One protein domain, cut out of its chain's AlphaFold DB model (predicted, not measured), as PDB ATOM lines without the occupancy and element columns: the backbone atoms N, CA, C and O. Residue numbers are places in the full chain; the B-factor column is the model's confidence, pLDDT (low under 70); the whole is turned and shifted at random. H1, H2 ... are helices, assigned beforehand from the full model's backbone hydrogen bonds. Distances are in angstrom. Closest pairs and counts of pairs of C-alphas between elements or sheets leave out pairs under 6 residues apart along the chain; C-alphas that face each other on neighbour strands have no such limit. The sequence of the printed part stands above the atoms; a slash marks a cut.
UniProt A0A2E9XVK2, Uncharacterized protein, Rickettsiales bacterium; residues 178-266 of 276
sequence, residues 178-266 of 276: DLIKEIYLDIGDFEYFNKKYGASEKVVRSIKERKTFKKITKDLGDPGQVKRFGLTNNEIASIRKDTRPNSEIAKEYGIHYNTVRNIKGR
ATOM      1  N   ASP A 178     291.713 240.768 245.396       83.44
ATOM      2  CA  ASP A 178     292.581 239.605 245.212       83.44
ATOM      3  C   ASP A 178     292.028 238.674 244.129       83.44
ATOM      4  O   ASP A 178     292.737 238.310 243.188       83.44
ATOM      5  N   LEU A 179     290.727 238.399 244.199       87.06
ATOM      6  CA  LEU A 179     290.053 237.517 243.259       87.06
ATOM      7  C   LEU A 179     289.971 238.103 241.843       87.06
ATOM      8  O   LEU A 179     290.086 237.359 240.875       87.06
ATOM      9  N   ILE A 180     289.817 239.424 241.688       88.19
ATOM     10  CA  ILE A 180     289.824 240.061 240.356       88.19
ATOM     11  C   ILE A 180     291.133 239.759 239.625       88.19
ATOM     12  O   ILE A 180     291.099 239.389 238.453       88.19
ATOM     13  N   LYS A 181     292.279 239.901 240.308       85.12
ATOM     14  CA  LYS A 181     293.596 239.623 239.715       85.12
ATOM     15  C   LYS A 181     293.762 238.138 239.402       85.12
ATOM     16  O   LYS A 181     294.233 237.804 238.320       85.12
ATOM     17  N   GLU A 182     293.353 237.271 240.328       82.81
ATOM     18  CA  GLU A 182     293.427 235.816 240.162       82.81
ATOM     19  C   GLU A 182     292.592 235.362 238.958       82.81
ATOM     20  O   GLU A 182     293.122 234.722 238.056       82.81
ATOM     21  N   ILE A 183     291.333 235.804 238.866       85.00
ATOM     22  CA  ILE A 183     290.479 235.541 237.704       85.00
ATOM     23  C   ILE A 183     291.111 236.122 236.441       85.00
ATOM     24  O   ILE A 183     291.209 235.413 235.449       85.00
ATOM     25  N   TYR A 184     291.554 237.384 236.450       83.88
ATOM     26  CA  TYR A 184     292.108 238.049 235.266       83.88
ATOM     27  C   TYR A 184     293.317 237.308 234.686       83.88
ATOM     28  O   TYR A 184     293.412 237.124 233.469       83.88
ATOM     29  N   LEU A 185     294.213 236.828 235.543       78.81
ATOM     30  CA  LEU A 185     295.452 236.192 235.124       78.81
ATOM     31  C   LEU A 185     295.324 234.684 234.867       78.81
ATOM     32  O   LEU A 185     296.124 234.160 234.103       78.81
ATOM     33  N   ASP A 186     294.357 233.983 235.455       78.75
ATOM     34  CA  ASP A 186     294.231 232.519 235.338       78.75
ATOM     35  C   ASP A 186     293.546 232.096 234.023       78.75
ATOM     36  O   ASP A 186     292.616 232.747 233.560       78.75
ATOM     37  N   ILE A 187     293.981 231.012 233.383       71.88
ATOM     38  CA  ILE A 187     293.425 230.539 232.098       71.88
ATOM     39  C   ILE A 187     292.168 229.652 232.222       71.88
ATOM     40  O   ILE A 187     291.765 229.027 231.242       71.88
ATOM     41  N   GLY A 188     291.591 229.518 233.418       69.69
ATOM     42  CA  GLY A 188     290.390 228.728 233.671       69.69
ATOM     43  C   GLY A 188     289.196 229.134 232.800       69.69
ATOM     44  O   GLY A 188     289.094 230.270 232.338       69.69
ATOM     45  N   ASP A 189     288.285 228.193 232.571       72.31
ATOM     46  CA  ASP A 189     286.994 228.473 231.944       72.31
ATOM     47  C   ASP A 189     285.968 228.952 232.985       72.31
ATOM     48  O   ASP A 189     286.219 228.986 234.196       72.31
ATOM     49  N   PHE A 190     284.788 229.363 232.518       77.88
ATOM     50  CA  PHE A 190     283.738 229.854 233.410       77.88
ATOM     51  C   PHE A 190     283.262 228.775 234.396       77.88
ATOM     52  O   PHE A 190     282.961 229.108 235.539       77.88
ATOM     53  N   GLU A 191     283.236 227.493 234.007       77.62
ATOM     54  CA  GLU A 191     282.877 226.394 234.913       77.62
ATOM     55  C   GLU A 191     283.872 226.262 236.065       77.62
ATOM     56  O   GLU A 191     283.467 226.110 237.219       77.62
ATOM     57  N   TYR A 192     285.172 226.343 235.768       82.62
ATOM     58  CA  TYR A 192     286.227 226.334 236.771       82.62
ATOM     59  C   TYR A 192     286.054 227.485 237.759       82.62
ATOM     60  O   TYR A 192     286.053 227.258 238.971       82.62
ATOM     61  N   PHE A 193     285.871 228.709 237.260       83.81
ATOM     62  CA  PHE A 193     285.712 229.885 238.113       83.81
ATOM     63  C   PHE A 193     284.410 229.860 238.919       83.81
ATOM     64  O   PHE A 193     284.402 230.275 240.081       83.81
ATOM     65  N   ASN A 194     283.330 229.324 238.351       85.12
ATOM     66  CA  ASN A 194     282.081 229.119 239.070       85.12
ATOM     67  C   ASN A 194     282.263 228.081 240.187       85.12
ATOM     68  O   ASN A 194     281.978 228.364 241.344       85.12
ATOM     69  N   LYS A 195     282.853 226.918 239.893       84.62
ATOM     70  CA  LYS A 195     283.097 225.879 240.905       84.62
ATOM     71  C   LYS A 195     284.064 226.333 242.002       84.62
ATOM     72  O   LYS A 195     283.880 225.974 243.160       84.62
ATOM     73  N   LYS A 196     285.111 227.086 241.649       85.06
ATOM     74  CA  LYS A 196     286.163 227.503 242.588       85.06
ATOM     75  C   LYS A 196     285.774 228.722 243.428       85.06
ATOM     76  O   LYS A 196     286.154 228.781 244.593       85.06
ATOM     77  N   TYR A 197     285.031 229.676 242.861       85.31
ATOM     78  CA  TYR A 197     284.757 230.967 243.513       85.31
ATOM     79  C   TYR A 197     283.278 231.379 243.526       85.31
ATOM     80  O   TYR A 197     282.933 232.386 244.144       85.31
ATOM     81  N   GLY A 198     282.398 230.653 242.833       84.75
ATOM     82  CA  GLY A 198     281.002 231.047 242.601       84.75
ATOM     83  C   GLY A 198     280.849 232.188 241.590       84.75
ATOM     84  O   GLY A 198     279.835 232.889 241.590       84.75
ATOM     85  N   ALA A 199     281.877 232.446 240.773       85.44
ATOM     86  CA  ALA A 199     281.870 233.532 239.799       85.44
ATOM     87  C   ALA A 199     281.082 233.142 238.542       85.44
ATOM     88  O   ALA A 199     281.395 232.151 237.886       85.44
ATOM     89  N   SER A 200     280.072 233.943 238.186       84.56
ATOM     90  CA  SER A 200     279.281 233.712 236.976       84.56
ATOM     91  C   SER A 200     280.070 234.037 235.708       84.56
ATOM     92  O   SER A 200     280.969 234.880 235.715       84.56
ATOM     93  N   GLU A 201     279.674 233.431 234.589       83.81
ATOM     94  CA  GLU A 201     280.278 233.673 233.274       83.81
ATOM     95  C   GLU A 201     280.343 235.173 232.935       83.81
ATOM     96  O   GLU A 201     281.389 235.684 232.543       83.81
ATOM     97  N   LYS A 202     279.257 235.917 233.187       83.88
ATOM     98  CA  LYS A 202     279.188 237.367 232.949       83.88
ATOM     99  C   LYS A 202     280.236 238.148 233.748       83.88
ATOM    100  O   LYS A 202     280.821 239.094 233.221       83.88
ATOM    101  N   VAL A 203     280.457 237.775 235.012       83.88
ATOM    102  CA  VAL A 203     281.462 238.408 235.878       83.88
ATOM    103  C   VAL A 203     282.861 238.137 235.342       83.88
ATOM    104  O   VAL A 203     283.639 239.069 235.145       83.88
ATOM    105  N   VAL A 204     283.153 236.867 235.070       85.44
ATOM    106  CA  VAL A 204     284.457 236.425 234.580       85.44
ATOM    107  C   VAL A 204     284.787 237.105 233.246       85.44
ATOM    108  O   VAL A 204     285.846 237.720 233.124       85.44
ATOM    109  N   ARG A 205     283.858 237.079 232.281       85.00
ATOM    110  CA  ARG A 205     284.006 237.723 230.967       85.00
ATOM    111  C   ARG A 205     284.289 239.220 231.098       85.00
ATOM    112  O   ARG A 205     285.262 239.719 230.546       85.00
ATOM    113  N   SER A 206     283.512 239.926 231.922       85.75
ATOM    114  CA  SER A 206     283.682 241.370 232.114       85.75
ATOM    115  C   SER A 206     285.043 241.761 232.711       85.75
ATOM    116  O   SER A 206     285.589 242.805 232.339       85.75
ATOM    117  N   ILE A 207     285.595 240.939 233.615       86.44
ATOM    118  CA  ILE A 207     286.941 241.129 234.177       86.44
ATOM    119  C   ILE A 207     287.997 240.929 233.083       86.44
ATOM    120  O   ILE A 207     288.877 241.774 232.912       86.44
ATOM    121  N   LYS A 208     287.898 239.828 232.331       84.00
ATOM    122  CA  LYS A 208     288.862 239.423 231.295       84.00
ATOM    123  C   LYS A 208     288.969 240.421 230.150       84.00
ATOM    124  O   LYS A 208     290.074 240.787 229.762       84.00
ATOM    125  N   GLU A 209     287.834 240.928 229.688       83.19
ATOM    126  CA  GLU A 209     287.739 241.942 228.629       83.19
ATOM    127  C   GLU A 209     288.092 243.359 229.118       83.19
ATOM    128  O   GLU A 209     288.008 244.322 228.359       83.19
ATOM    129  N   ARG A 210     288.428 243.533 230.406       83.56
ATOM    130  CA  ARG A 210     288.662 244.841 231.047       83.56
ATOM    131  C   ARG A 210     287.461 245.804 230.974       83.56
ATOM    132  O   ARG A 210     287.630 246.999 231.230       83.56
ATOM    133  N   LYS A 211     286.251 245.308 230.674       83.56
ATOM    134  CA  LYS A 211     285.007 246.106 230.677       83.56
ATOM    135  C   LYS A 211     284.713 246.638 232.078       83.56
ATOM    136  O   LYS A 211     284.312 247.787 232.240       83.56
ATOM    137  N   THR A 212     284.956 245.820 233.101       79.88
ATOM    138  CA  THR A 212     284.931 246.242 234.506       79.88
ATOM    139  C   THR A 212     286.329 246.194 235.109       79.88
ATOM    140  O   THR A 212     287.243 245.564 234.584       79.88
ATOM    141  N   PHE A 213     286.515 246.914 236.221       81.50
ATOM    142  CA  PHE A 213     287.766 246.914 236.988       81.50
ATOM    143  C   PHE A 213     289.015 247.334 236.195       81.50
ATOM    144  O   PHE A 213     290.128 247.001 236.596       81.50
ATOM    145  N   LYS A 214     288.855 248.145 235.135       83.88
ATOM    146  CA  LYS A 214     289.946 248.642 234.273       83.88
ATOM    147  C   LYS A 214     291.137 249.202 235.053       83.88
ATOM    148  O   LYS A 214     292.274 248.947 234.689       83.88
ATOM    149  N   LYS A 215     290.893 249.926 236.154       82.44
ATOM    150  CA  LYS A 215     291.958 250.478 237.014       82.44
ATOM    151  C   LYS A 215     292.838 249.396 237.657       82.44
ATOM    152  O   LYS A 215     294.000 249.659 237.927       82.44
ATOM    153  N   ILE A 216     292.283 248.213 237.915       81.12
ATOM    154  CA  ILE A 216     292.996 247.067 238.490       81.12
ATOM    155  C   ILE A 216     293.678 246.267 237.381       81.12
ATOM    156  O   ILE A 216     294.810 245.842 237.561       81.12
ATOM    157  N   THR A 217     292.999 246.061 236.251       80.62
ATOM    158  CA  THR A 217     293.466 245.178 235.171       80.62
ATOM    159  C   THR A 217     294.404 245.848 234.170       80.62
ATOM    160  O   THR A 217     295.099 245.140 233.448       80.62
ATOM    161  N   LYS A 218     294.475 247.189 234.131       79.19
ATOM    162  CA  LYS A 218     295.319 247.932 233.176       79.19
ATOM    163  C   LYS A 218     296.792 247.519 233.208       79.19
ATOM    164  O   LYS A 218     297.385 247.376 232.143       79.19
ATOM    165  N   ASP A 219     297.320 247.270 234.403       70.50
ATOM    166  CA  ASP A 219     298.742 247.022 234.648       70.50
ATOM    167  C   ASP A 219     299.058 245.512 234.755       70.50
ATOM    168  O   ASP A 219     300.194 245.134 235.018       70.50
ATOM    169  N   LEU A 220     298.065 244.627 234.564       69.25
ATOM    170  CA  LEU A 220     298.205 243.170 234.746       69.25
ATOM    171  C   LEU A 220     298.652 242.415 233.482       69.25
ATOM    172  O   LEU A 220     298.553 241.193 233.452       69.25
ATOM    173  N   GLY A 221     299.112 243.116 232.442       71.25
ATOM    174  CA  GLY A 221     299.425 242.490 231.153       71.25
ATOM    175  C   GLY A 221     298.194 241.842 230.509       71.25
ATOM    176  O   GLY A 221     297.061 242.220 230.801       71.25
ATOM    177  N   ASP A 222     298.393 240.882 229.615       69.94
ATOM    178  CA  ASP A 222     297.285 240.210 228.933       69.94
ATOM    179  C   ASP A 222     296.545 239.235 229.866       69.94
ATOM    180  O   ASP A 222     297.149 238.629 230.760       69.94
ATOM    181  N   PRO A 223     295.228 239.035 229.684       69.81
ATOM    182  CA  PRO A 223     294.499 238.058 230.478       69.81
ATOM    183  C   PRO A 223     295.048 236.646 230.211       69.81
ATOM    184  O   PRO A 223     295.285 236.264 229.066       69.81
ATOM    185  N   GLY A 224     295.215 235.838 231.263       63.38
ATOM    186  CA  GLY A 224     295.763 234.477 231.127       63.38
ATOM    187  C   GLY A 224     297.290 234.361 231.256       63.38
ATOM    188  O   GLY A 224     297.861 233.356 230.835       63.38
ATOM    189  N   GLN A 225     297.975 235.369 231.807       54.81
ATOM    190  CA  GLN A 225     299.427 235.317 232.038       54.81
ATOM    191  C   GLN A 225     299.855 234.453 233.244       54.81
ATOM    192  O   GLN A 225     301.026 234.076 233.336       54.81
ATOM    193  N   VAL A 226     298.940 234.065 234.146       49.72
ATOM    194  CA  VAL A 226     299.213 233.033 235.161       49.72
ATOM    195  C   VAL A 226     299.054 231.652 234.532       49.72
ATOM    196  O   VAL A 226     297.990 231.047 234.435       49.72
ATOM    197  N   LYS A 227     300.225 231.191 234.117       52.16
ATOM    198  CA  LYS A 227     300.695 229.835 233.892       52.16
ATOM    199  C   LYS A 227     299.895 228.718 234.597       52.16
ATOM    200  O   LYS A 227     300.306 228.253 235.659       52.16
ATOM    201  N   ARG A 228     298.860 228.139 233.971       45.81
ATOM    202  CA  ARG A 228     298.461 226.760 234.342       45.81
ATOM    203  C   ARG A 228     299.594 225.852 233.877       45.81
ATOM    204  O   ARG A 228     299.960 225.880 232.706       45.81
ATOM    205  N   PHE A 229     300.186 225.103 234.802       51.00
ATOM    206  CA  PHE A 229     301.382 224.278 234.573       51.00
ATOM    207  C   PHE A 229     302.678 225.015 234.224       51.00
ATOM    208  O   PHE A 229     303.651 224.342 233.935       51.00
ATOM    209  N   GLY A 230     302.741 226.345 234.236       59.78
ATOM    210  CA  GLY A 230     303.937 227.036 233.736       59.78
ATOM    211  C   GLY A 230     303.763 227.738 232.383       59.78
ATOM    212  O   GLY A 230     304.751 228.294 231.911       59.78
ATOM    213  N   LEU A 231     302.559 227.764 231.782       64.94
ATOM    214  CA  LEU A 231     302.369 228.183 230.380       64.94
ATOM    215  C   LEU A 231     301.339 229.297 230.139       64.94
ATOM    216  O   LEU A 231     300.221 229.250 230.644       64.94
ATOM    217  N   THR A 232     301.715 230.264 229.307       64.81
ATOM    218  CA  THR A 232     300.879 231.337 228.753       64.81
ATOM    219  C   THR A 232     299.959 230.830 227.636       64.81
ATOM    220  O   THR A 232     300.165 229.756 227.070       64.81
ATOM    221  N   ASN A 233     298.964 231.636 227.250       64.06
ATOM    222  CA  ASN A 233     298.067 231.321 226.131       64.06
ATOM    223  C   ASN A 233     298.807 231.101 224.802       64.06
ATOM    224  O   ASN A 233     298.458 230.185 224.058       64.06
ATOM    225  N   ASN A 234     299.844 231.893 224.522       69.94
ATOM    226  CA  ASN A 234     300.642 231.754 223.303       69.94
ATOM    227  C   ASN A 234     301.448 230.450 223.310       69.94
ATOM    228  O   ASN A 234     301.511 229.761 222.292       69.94
ATOM    229  N   GLU A 235     302.000 230.064 224.461       76.44
ATOM    230  CA  GLU A 235     302.696 228.784 224.628       76.44
ATOM    231  C   GLU A 235     301.719 227.608 224.497       76.44
ATOM    232  O   GLU A 235     302.002 226.654 223.783       76.44
ATOM    233  N   ILE A 236     300.516 227.695 225.077       75.75
ATOM    234  CA  ILE A 236     299.466 226.674 224.915       75.75
ATOM    235  C   ILE A 236     299.034 226.552 223.448       75.75
ATOM    236  O   ILE A 236     298.870 225.439 222.944       75.75
ATOM    237  N   ALA A 237     298.849 227.674 222.747       76.19
ATOM    238  CA  ALA A 237     298.516 227.687 221.325       76.19
ATOM    239  C   ALA A 237     299.644 227.096 220.465       76.19
ATOM    240  O   ALA A 237     299.360 226.374 219.509       76.19
ATOM    241  N   SER A 238     300.901 227.352 220.837       83.94
ATOM    242  CA  SER A 238     302.082 226.778 220.186       83.94
ATOM    243  C   SER A 238     302.139 225.266 220.407       83.94
ATOM    244  O   SER A 238     302.136 224.518 219.437       83.94
ATOM    245  N   ILE A 239     302.020 224.798 221.657       85.12
ATOM    246  CA  ILE A 239     301.996 223.369 222.029       85.12
ATOM    247  C   ILE A 239     300.884 222.599 221.306       85.12
ATOM    248  O   ILE A 239     301.063 221.435 220.950       85.12
ATOM    249  N   ARG A 240     299.723 223.227 221.087       83.69
ATOM    250  CA  ARG A 240     298.601 222.618 220.351       83.69
ATOM    251  C   ARG A 240     298.910 222.366 218.880       83.69
ATOM    252  O   ARG A 240     298.402 221.395 218.329       83.69
ATOM    253  N   LYS A 241     299.660 223.268 218.248       86.38
ATOM    254  CA  LYS A 241     300.047 223.178 216.832       86.38
ATOM    255  C   LYS A 241     301.329 222.372 216.636       86.38
ATOM    256  O   LYS A 241     301.617 221.952 215.522       86.38
ATOM    257  N   ASP A 242     302.079 222.165 217.712       88.00
ATOM    258  CA  ASP A 242     303.345 221.458 217.698       88.00
ATOM    259  C   ASP A 242     303.149 219.959 217.420       88.00
ATOM    260  O   ASP A 242     302.436 219.246 218.135       88.00
ATOM    261  N   THR A 243     303.794 219.468 216.366       89.44
ATOM    262  CA  THR A 243     303.734 218.070 215.928       89.44
ATOM    263  C   THR A 243     304.811 217.196 216.568       89.44
ATOM    264  O   THR A 243     304.732 215.973 216.458       89.44
ATOM    265  N   ARG A 244     305.777 217.784 217.286       91.75
ATOM    266  CA  ARG A 244     306.865 217.055 217.948       91.75
ATOM    267  C   ARG A 244     306.345 216.116 219.044       91.75
ATOM    268  O   ARG A 244     305.242 216.324 219.579       91.75
ATOM    269  N   PRO A 245     307.124 215.084 219.423       92.50
ATOM    270  CA  PRO A 245     306.762 214.173 220.500       92.50
ATOM    271  C   PRO A 245     306.457 214.910 221.807       92.50
ATOM    272  O   PRO A 245     307.148 215.849 222.202       92.50
ATOM    273  N   ASN A 246     305.436 214.448 222.531       89.56
ATOM    274  CA  ASN A 246     305.005 215.095 223.776       89.56
ATOM    275  C   ASN A 246     306.116 215.159 224.840       89.56
ATOM    276  O   ASN A 246     306.109 216.067 225.664       89.56
ATOM    277  N   SER A 247     307.055 214.209 224.829       88.81
ATOM    278  CA  SER A 247     308.226 214.179 225.713       88.81
ATOM    279  C   SER A 247     309.201 215.331 225.458       88.81
ATOM    280  O   SER A 247     309.774 215.863 226.406       88.81
ATOM    281  N   GLU A 248     309.368 215.745 224.202       90.81
ATOM    282  CA  GLU A 248     310.263 216.836 223.814       90.81
ATOM    283  C   GLU A 248     309.675 218.190 224.212       90.81
ATOM    284  O   GLU A 248     310.317 218.978 224.904       90.81
ATOM    285  N   ILE A 249     308.399 218.396 223.886       89.56
ATOM    286  CA  ILE A 249     307.638 219.593 224.261       89.56
ATOM    287  C   ILE A 249     307.593 219.740 225.787       89.56
ATOM    288  O   ILE A 249     307.789 220.826 226.327       89.56
ATOM    289  N   ALA A 250     307.370 218.636 226.506       84.94
ATOM    290  CA  ALA A 250     307.369 218.624 227.965       84.94
ATOM    291  C   ALA A 250     308.701 219.124 228.547       84.94
ATOM    292  O   ALA A 250     308.706 219.913 229.492       84.94
ATOM    293  N   LYS A 251     309.825 218.710 227.951       87.38
ATOM    294  CA  LYS A 251     311.169 219.115 228.369       87.38
ATOM    295  C   LYS A 251     311.452 220.590 228.075       87.38
ATOM    296  O   LYS A 251     311.987 221.269 228.943       87.38
ATOM    297  N   GLU A 252     311.075 221.079 226.894       86.38
ATOM    298  CA  GLU A 252     311.262 222.482 226.487       86.38
ATOM    299  C   GLU A 252     310.518 223.447 227.412       86.38
ATOM    300  O   GLU A 252     311.084 224.412 227.918       86.38
ATOM    301  N   TYR A 253     309.252 223.141 227.679       79.44
ATOM    302  CA  TYR A 253     308.377 223.996 228.470       79.44
ATOM    303  C   TYR A 253     308.476 223.749 229.983       79.44
ATOM    304  O   TYR A 253     307.824 224.445 230.762       79.44
ATOM    305  N   GLY A 254     309.272 222.766 230.416       78.44
ATOM    306  CA  GLY A 254     309.427 222.410 231.827       78.44
ATOM    307  C   GLY A 254     308.133 221.898 232.473       78.44
ATOM    308  O   GLY A 254     307.869 222.191 233.639       78.44
ATOM    309  N   ILE A 255     307.309 221.158 231.722       76.81
ATOM    310  CA  ILE A 255     306.001 220.646 232.162       76.81
ATOM    311  C   ILE A 255     305.921 219.118 232.081       76.81
ATOM    312  O   ILE A 255     306.707 218.468 231.407       76.81
ATOM    313  N   HIS A 256     304.939 218.508 232.751       77.44
ATOM    314  CA  HIS A 256     304.767 217.051 232.734       77.44
ATOM    315  C   HIS A 256     304.225 216.538 231.381       77.44
ATOM    316  O   HIS A 256     303.360 217.168 230.774       77.44
ATOM    317  N   TYR A 257     304.636 215.339 230.947       85.88
ATOM    318  CA  TYR A 257     304.174 214.692 229.703       85.88
ATOM    319  C   TYR A 257     302.640 214.679 229.555       85.88
ATOM    320  O   TYR A 257     302.086 215.060 228.522       85.88
ATOM    321  N   ASN A 258     301.934 214.291 230.625       74.62
ATOM    322  CA  ASN A 258     300.467 214.268 230.647       74.62
ATOM    323  C   ASN A 258     299.839 215.649 230.424       74.62
ATOM    324  O   ASN A 258     298.749 215.731 229.866       74.62
ATOM    325  N   THR A 259     300.520 216.728 230.813       72.12
ATOM    326  CA  THR A 259     300.058 218.092 230.558       72.12
ATOM    327  C   THR A 259     300.039 218.382 229.061       72.12
ATOM    328  O   THR A 259     299.018 218.839 228.554       72.12
ATOM    329  N   VAL A 260     301.112 218.042 228.338       79.69
ATOM    330  CA  VAL A 260     301.180 218.196 226.874       79.69
ATOM    331  C   VAL A 260     300.100 217.356 226.192       79.69
ATOM    332  O   VAL A 260     299.352 217.868 225.359       79.69
ATOM    333  N   ARG A 261     299.953 216.088 226.604       80.88
ATOM    334  CA  ARG A 261     298.914 215.180 226.087       80.88
ATOM    335  C   ARG A 261     297.509 215.762 226.259       80.88
ATOM    336  O   ARG A 261     296.716 215.740 225.321       80.88
ATOM    337  N   ASN A 262     297.213 216.318 227.434       74.94
ATOM    338  CA  ASN A 262     295.913 216.917 227.731       74.94
ATOM    339  C   ASN A 262     295.669 218.206 226.927       74.94
ATOM    340  O   ASN A 262     294.543 218.430 226.484       74.94
ATOM    341  N   ILE A 263     296.706 219.031 226.718       77.25
ATOM    342  CA  ILE A 263     296.633 220.251 225.896       77.25
ATOM    343  C   ILE A 263     296.341 219.906 224.429       77.25
ATOM    344  O   ILE A 263     295.431 220.499 223.843       77.25
ATOM    345  N   LYS A 264     297.076 218.946 223.847       82.50
ATOM    346  CA  LYS A 264     296.903 218.523 222.445       82.50
ATOM    347  C   LYS A 264     295.571 217.819 222.209       82.50
ATOM    348  O   LYS A 264     294.870 218.135 221.256       82.50
ATOM    349  N   GLY A 265     295.187 216.916 223.111       72.44
ATOM    350  CA  GLY A 265     293.932 216.169 223.011       72.44
ATOM    351  C   GLY A 265     292.677 216.984 223.329       72.44
ATOM    352  O   GLY A 265     291.590 216.422 223.356       72.44
ATOM    353  N   ARG A 266     292.813 218.291 223.614       66.56
ATOM    354  CA  ARG A 266     291.715 219.184 224.034       66.56
ATOM    355  C   ARG A 266     290.913 218.649 225.234       66.56
ATOM    356  O   ARG A 266     289.801 219.093 225.485       66.56
TER     357      ARG A 266
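AT A GLANCE: This is residues 178 to 266 of the 276 residues of an uncharacterized protein of Rickettsiales bacterium (UniProt A0A2E9XVK2). What shape does the printed part make? It is two small helical lobes joined by a long link, residues 218 to 232: H1, H2 and H3 make the first, with short H4 packed on H1, and H5, H6 and H7 make the second. In each lobe the first two helices run opposite ways and the third crosses them at about a right angle. What is it built of, and how large is it? The printed part has 89 residues with seven named helices, H1 to H7 in order, and no named strand, and its class is all helix. It is elongated, spanning 41 by 27 by 20 A, and only just loose, close to compact, with a radius of gyration of the C-alphas of 14.6 A.

IN THESE COORDINATES: Where are the helices before the long link? H1, residues 178 to 185, begins with C-alpha 178 at (292.581, 239.605, 245.212) and is 11.0 A long from first to last C-alpha. H2, residues 190 to 197, is 10.2 A long; H3, residues 201 to 208, is 10.5 A; H4, residues 214 to 217, is 5.0 A. Where are those after it? H5, residues 233 to 241, begins with C-alpha 233 at (298.067, 231.321, 226.131) and is 12.5 A long. H6, residues 246 to 253, is 10.6 A long, and H7, residues 257 to 264, is 11.0 A, ending with C-alpha 264 at (296.903, 218.523, 222.445).

HOW THE PARTS SIT: How do H1 to H4 stand? H1 and H2 are close but not clearly touching, C-alphas 183 and 193 being closest at 7.4 A, at a shallow tilt of 24 degrees, opposite ways. H3 touches H1, closest C-alphas 184 and 208 at 5.3 A, and H2, closest C-alphas 190 and 201 at 5.2 A, about perpendicular to them at 78 and 89 degrees. H4 touches H1, closest C-alphas 181 and 217 at 7.2 A. How do H5 to H7 stand? H5 and H6 are close but not clearly touching, closest C-alphas 239 and 249 at 7.1 A, at a shallow tilt of 25 degrees, opposite ways. H7 touches H5, closest C-alphas 240 and 264 at 4.9 A, and H6, closest C-alphas 250 and 257 at 5.4 A, about perpendicular to them at 87 and 85 degrees. What of the backbones? Each O i to N i+4 pair is within hydrogen-bond range in H1, H2, H3, H5, H6 and H7; H4 is too short for such a pair.

THE WHOLE: How far does it reach? The two C-alphas farthest apart, those of Lys 215 and Pro 245, are 42.5 A apart, and the printed part has no cut. Which links are long, and where is confidence low? The link from H4 to H5, 15 residues, is long, and the other five are tight. The mean pLDDT of the printed part is 78.6; under 70 are residues 188, 220, 222 to 234 and 266.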